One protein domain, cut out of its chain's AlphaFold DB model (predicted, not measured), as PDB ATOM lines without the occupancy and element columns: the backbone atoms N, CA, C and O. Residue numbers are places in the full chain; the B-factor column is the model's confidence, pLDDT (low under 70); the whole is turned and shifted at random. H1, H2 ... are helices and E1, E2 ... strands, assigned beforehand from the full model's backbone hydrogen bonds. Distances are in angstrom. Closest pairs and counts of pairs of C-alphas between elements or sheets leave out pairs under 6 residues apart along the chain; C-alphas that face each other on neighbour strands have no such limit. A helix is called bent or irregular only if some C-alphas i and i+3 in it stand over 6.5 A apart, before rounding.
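This is residues 93 to 135 of the 190 residues of an uncharacterized protein of Thermogemmatispora tikiterensis (UniProt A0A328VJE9). A two-stranded hairpin, E1 and E2, runs on end to end into one helix, H1, in a long thin rod; residues 123 to 135 of H1 stick out free, and residues 93 to 94 fold back beside E1. The printed part has 43 residues, with E1, E2 and H1 in that order, of mixed class. It is extended, with a radius of gyration of the C-alphas of 14.3 A and spans of 47 by 15 by 13 A.

Residues 93 to 94 pair antiparallel with residues 104 to 105 of E1, residues 101 to 106. E1 and E2, residues 112 to 116, form an antiparallel hairpin at 173 degrees, with N 105 and O 113 at 2.9 A and N 113 and O 105 at 2.8 A, within hydrogen-bond range. The closest C-alphas of E1 and H1, residues 118 to 135, are those of Asn 101 and Lys 118, 7.7 A apart. In H1, 12 of 14 O i to N i+4 pairs are within hydrogen-bond range.

E1 begins at C-alpha 101 (201.694, 167.990, 249.407) and is 13.6 A long; E2 is 12.7 A long. H1 is 24.1 A long and ends at C-alpha 135 (192.546, 159.657, 224.678). H1 is irregular, with C-alphas 126 and 129 7.5 A apart, and has a kink of 54 degrees near residue 129.

The C-alphas of Gln 109 and Arg 133, the two farthest apart, are 47.2 A apart. The printed part has no cut, and both links, E1 to E2 and E2 to H1, are tight. The mean pLDDT of the printed part is 82.2; residues 97 to 101 are under 70.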
ATOM      1  N   VAL A  93     191.715 172.925 256.097       79.88
ATOM      2  CA  VAL A  93     192.296 172.059 255.068       79.88
ATOM      3  C   VAL A  93     192.972 172.920 254.005       79.88
ATOM      4  O   VAL A  93     192.317 173.537 253.166       79.88
ATOM      5  N   GLY A  94     194.302 172.941 254.030       80.12
ATOM      6  CA  GLY A  94     195.138 173.472 252.963       80.12
ATOM      7  C   GLY A  94     195.292 172.446 251.843       80.12
ATOM      8  O   GLY A  94     195.947 171.414 252.004       80.12
ATOM      9  N   ILE A  95     194.705 172.733 250.685       78.38
ATOM     10  CA  ILE A  95     194.957 171.969 249.461       78.38
ATOM     11  C   ILE A  95     196.084 172.676 248.714       78.38
ATOM     12  O   ILE A  95     195.865 173.698 248.064       78.38
ATOM     13  N   ASP A  96     197.293 172.136 248.825       75.06
ATOM     14  CA  ASP A  96     198.412 172.584 248.005       75.06
ATOM     15  C   ASP A  96     198.261 171.974 246.604       75.06
ATOM     16  O   ASP A  96     198.218 170.760 246.408       75.06
ATOM     17  N   LEU A  97     198.113 172.844 245.606       66.62
ATOM     18  CA  LEU A  97     198.027 172.435 244.205       66.62
ATOM     19  C   LEU A  97     199.395 172.003 243.656       66.62
ATOM     20  O   LEU A  97     199.473 171.492 242.536       66.62
ATOM     21  N   ASN A  98     200.469 172.214 244.421       61.94
ATOM     22  CA  ASN A  98     201.809 171.804 244.061       61.94
ATOM     23  C   ASN A  98     202.065 170.344 244.477       61.94
ATOM     24  O   ASN A  98     201.739 169.882 245.564       61.94
ATOM     25  N   GLU A  99     202.682 169.590 243.569       58.44
ATOM     26  CA  GLU A  99     202.622 168.122 243.467       58.44
ATOM     27  C   GLU A  99     203.216 167.308 244.647       58.44
ATOM     28  O   GLU A  99     203.257 166.074 244.593       58.44
ATOM     29  N   THR A 100     203.733 167.967 245.685       60.75
ATOM     30  CA  THR A 100     204.453 167.332 246.802       60.75
ATOM     31  C   THR A 100     203.553 167.113 248.020       60.75
ATOM     32  O   THR A 100     203.653 166.059 248.662       60.75
ATOM     33  N   ASN A 101     202.613 168.028 248.271       66.25
ATOM     34  CA  ASN A 101     201.694 167.990 249.407       66.25
ATOM     35  C   ASN A 101     200.273 167.919 248.843       66.25
ATOM     36  O   ASN A 101     199.743 168.910 248.372       66.25
ATOM     37  N   ALA A 102     199.662 166.738 248.810       74.81
ATOM     38  CA  ALA A 102     198.318 166.613 248.243       74.81
ATOM     39  C   ALA A 102     197.255 167.238 249.155       74.81
ATOM     40  O   ALA A 102     196.234 167.724 248.674       74.81
ATOM     41  N   LEU A 103     197.483 167.177 250.468       82.81
ATOM     42  CA  LEU A 103     196.583 167.720 251.473       82.81
ATOM     43  C   LEU A 103     197.357 167.962 252.768       82.81
ATOM     44  O   LEU A 103     198.095 167.085 253.226       82.81
ATOM     45  N   VAL A 104     197.153 169.133 253.358       82.88
ATOM     46  CA  VAL A 104     197.552 169.447 254.730       82.88
ATOM     47  C   VAL A 104     196.290 169.846 255.480       82.88
ATOM     48  O   VAL A 104     195.561 170.715 255.016       82.88
ATOM     49  N   ALA A 105     196.004 169.215 256.612       84.81
ATOM     50  CA  ALA A 105     194.901 169.620 257.476       84.81
ATOM     51  C   ALA A 105     195.414 169.877 258.889       84.81
ATOM     52  O   ALA A 105     196.221 169.100 259.396       84.81
ATOM     53  N   VAL A 106     194.940 170.960 259.498       84.12
ATOM     54  CA  VAL A 106     195.178 171.289 260.906       84.12
ATOM     55  C   VAL A 106     193.821 171.384 261.581       84.12
ATOM     56  O   VAL A 106     192.945 172.078 261.067       84.12
ATOM     57  N   ASP A 107     193.622 170.657 262.676       84.25
ATOM     58  CA  ASP A 107     192.383 170.728 263.450       84.25
ATOM     59  C   ASP A 107     192.455 171.751 264.595       84.25
ATOM     60  O   ASP A 107     193.508 172.327 264.878       84.25
ATOM     61  N   GLY A 108     191.328 171.950 265.280       80.31
ATOM     62  CA  GLY A 108     191.217 172.837 266.440       80.31
ATOM     63  C   GLY A 108     192.077 172.449 267.650       80.31
ATOM     64  O   GLY A 108     192.126 173.198 268.621       80.31
ATOM     65  N   GLN A 109     192.747 171.292 267.616       84.00
ATOM     66  CA  GLN A 109     193.693 170.825 268.635       84.00
ATOM     67  C   GLN A 109     195.149 170.903 268.148       84.00
ATOM     68  O   GLN A 109     196.027 170.272 268.736       84.00
ATOM     69  N   GLU A 110     195.399 171.639 267.060       82.50
ATOM     70  CA  GLU A 110     196.708 171.794 266.413       82.50
ATOM     71  C   GLU A 110     197.315 170.475 265.898       82.50
ATOM     72  O   GLU A 110     198.510 170.400 265.591       82.50
ATOM     73  N   ARG A 111     196.511 169.414 265.745       85.31
ATOM     74  CA  ARG A 111     196.991 168.167 265.145       85.31
ATOM     75  C   ARG A 111     197.084 168.341 263.640       85.31
ATOM     76  O   ARG A 111     196.144 168.794 262.990       85.31
ATOM     77  N   VAL A 112     198.217 167.920 263.084       86.25
ATOM     78  CA  VAL A 112     198.515 168.062 261.658       86.25
ATOM     79  C   VAL A 112     198.377 166.716 260.953       86.25
ATOM     80  O   VAL A 112     199.091 165.762 261.264       86.25
ATOM     81  N   LEU A 113     197.499 166.650 259.954       85.25
ATOM     82  CA  LEU A 113     197.469 165.578 258.964       85.25
ATOM     83  C   LEU A 113     198.198 166.039 257.703       85.25
ATOM     84  O   LEU A 113     197.821 167.029 257.080       85.25
ATOM     85  N   PHE A 114     199.201 165.269 257.289       85.94
ATOM     86  CA  PHE A 114     199.941 165.502 256.057       85.94
ATOM     87  C   PHE A 114     199.793 164.315 255.106       85.94
ATOM     88  O   PHE A 114     200.188 163.192 255.422       85.94
ATOM     89  N   VAL A 115     199.265 164.569 253.909       84.62
ATOM     90  CA  VAL A 115     199.151 163.570 252.843       84.62
ATOM     91  C   VAL A 115     200.072 163.967 251.696       84.62
ATOM     92  O   VAL A 115     199.849 164.964 251.007       84.62
ATOM     93  N   SER A 116     201.110 163.165 251.448       83.50
ATOM     94  CA  SER A 116     202.024 163.412 250.331       83.50
ATOM     95  C   SER A 116     201.369 163.120 248.977       83.50
ATOM     96  O   SER A 116     200.777 162.060 248.765       83.50
ATOM     97  N   GLY A 117     201.574 164.016 248.010       82.88
ATOM     98  CA  GLY A 117     201.169 163.820 246.612       82.88
ATOM     99  C   GLY A 117     202.125 162.949 245.790       82.88
ATOM    100  O   GLY A 117     201.829 162.612 244.640       82.88
ATOM    101  N   LYS A 118     203.263 162.527 246.360       85.69
ATOM    102  CA  LYS A 118     204.353 161.865 245.621       85.69
ATOM    103  C   LYS A 118     203.908 160.594 244.896       85.69
ATOM    104  O   LYS A 118     204.288 160.384 243.744       85.69
ATOM    105  N   ALA A 119     203.101 159.749 245.540       84.12
ATOM    106  CA  ALA A 119     202.618 158.507 244.934       84.12
ATOM    107  C   ALA A 119     201.716 158.780 243.716       84.12
ATOM    108  O   ALA A 119     201.876 158.147 242.669       84.12
ATOM    109  N   VAL A 120     200.826 159.772 243.829       82.38
ATOM    110  CA  VAL A 120     199.952 160.218 242.734       82.38
ATOM    111  C   VAL A 120     200.792 160.770 241.584       82.38
ATOM    112  O   VAL A 120     200.648 160.307 240.455       82.38
ATOM    113  N   LYS A 121     201.764 161.645 241.872       82.50
ATOM    114  CA  LYS A 121     202.704 162.189 240.878       82.50
ATOM    115  C   LYS A 121     203.470 161.100 240.126       82.50
ATOM    116  O   LYS A 121     203.568 161.131 238.898       82.50
ATOM    117  N   VAL A 122     204.028 160.122 240.844       88.12
ATOM    118  CA  VAL A 122     204.762 159.003 240.227       88.12
ATOM    119  C   VAL A 122     203.837 158.191 239.321       88.12
ATOM    120  O   VAL A 122     204.224 157.857 238.198       88.12
ATOM    121  N   ARG A 123     202.612 157.904 239.773       86.50
ATOM    122  CA  ARG A 123     201.608 157.190 238.976       86.50
ATOM    123  C   ARG A 123     201.227 157.972 237.718       86.50
ATOM    124  O   ARG A 123     201.215 157.397 236.628       86.50
ATOM    125  N   ASP A 124     200.977 159.268 237.839       85.62
ATOM    126  CA  ASP A 124     200.567 160.119 236.721       85.62
ATOM    127  C   ASP A 124     201.693 160.258 235.691       85.62
ATOM    128  O   ASP A 124     201.465 160.082 234.493       85.62
ATOM    129  N   ARG A 125     202.943 160.423 236.140       88.56
ATOM    130  CA  ARG A 125     204.116 160.428 235.253       88.56
ATOM    131  C   ARG A 125     204.292 159.102 234.508       88.56
ATOM    132  O   ARG A 125     204.573 159.113 233.309       88.56
ATOM    133  N   ARG A 126     204.122 157.962 235.190       92.75
ATOM    134  CA  ARG A 126     204.221 156.623 234.571       92.75
ATOM    135  C   ARG A 126     203.106 156.375 233.553       92.75
ATOM    136  O   ARG A 126     203.340 155.728 232.535       92.75
ATOM    137  N   THR A 127     201.909 156.900 233.803       91.19
ATOM    138  CA  THR A 127     200.720 156.648 232.972       91.19
ATOM    139  C   THR A 127     200.459 157.714 231.909       91.19
ATOM    140  O   THR A 127     199.660 157.464 231.006       91.19
ATOM    141  N   ALA A 128     201.160 158.854 231.934       91.31
ATOM    142  CA  ALA A 128     200.940 159.988 231.034       91.31
ATOM    143  C   ALA A 128     200.893 159.591 229.548       91.31
ATOM    144  O   ALA A 128     199.919 159.885 228.855       91.31
ATOM    145  N   LYS A 129     201.900 158.850 229.063       89.88
ATOM    146  CA  LYS A 129     201.967 158.415 227.654       89.88
ATOM    147  C   LYS A 129     200.801 157.501 227.279       89.88
ATOM    148  O   LYS A 129     200.202 157.660 226.215       89.88
ATOM    149  N   THR A 130     200.459 156.563 228.160       90.25
ATOM    150  CA  THR A 130     199.333 155.644 227.965       90.25
ATOM    151  C   THR A 130     198.015 156.408 227.926       90.25
ATOM    152  O   THR A 130     197.225 156.191 227.009       90.25
ATOM    153  N   ARG A 131     197.812 157.354 228.851       88.12
ATOM    154  CA  ARG A 131     196.618 158.205 228.909       88.12
ATOM    155  C   ARG A 131     196.456 159.025 227.632       88.12
ATOM    156  O   ARG A 131     195.395 158.973 227.021       88.12
ATOM    157  N   THR A 132     197.509 159.703 227.173       89.38
ATOM    158  CA  THR A 132     197.481 160.470 225.915       89.38
ATOM    159  C   THR A 132     197.179 159.578 224.711       89.38
ATOM    160  O   THR A 132     196.392 159.961 223.845       89.38
ATOM    161  N   ARG A 133     197.768 158.375 224.643       88.00
ATOM    162  CA  ARG A 133     197.511 157.426 223.550       88.00
ATOM    163  C   ARG A 133     196.057 156.952 223.537       88.00
ATOM    164  O   ARG A 133     195.448 156.931 222.472       88.00
ATOM    165  N   LEU A 134     195.510 156.587 224.696       87.69
ATOM    166  CA  LEU A 134     194.117 156.153 224.825       87.69
ATOM    167  C   LEU A 134     193.147 157.284 224.489       87.69
ATOM    168  O   LEU A 134     192.265 157.079 223.668       87.69
ATOM    169  N   GLN A 135     193.376 158.493 225.001       81.69
ATOM    170  CA  GLN A 135     192.546 159.657 224.678       81.69
ATOM    171  C   GLN A 135     192.546 159.972 223.177       81.69
ATOM    172  O   GLN A 135     191.493 160.254 222.616       81.69
TER     173      GLN A 135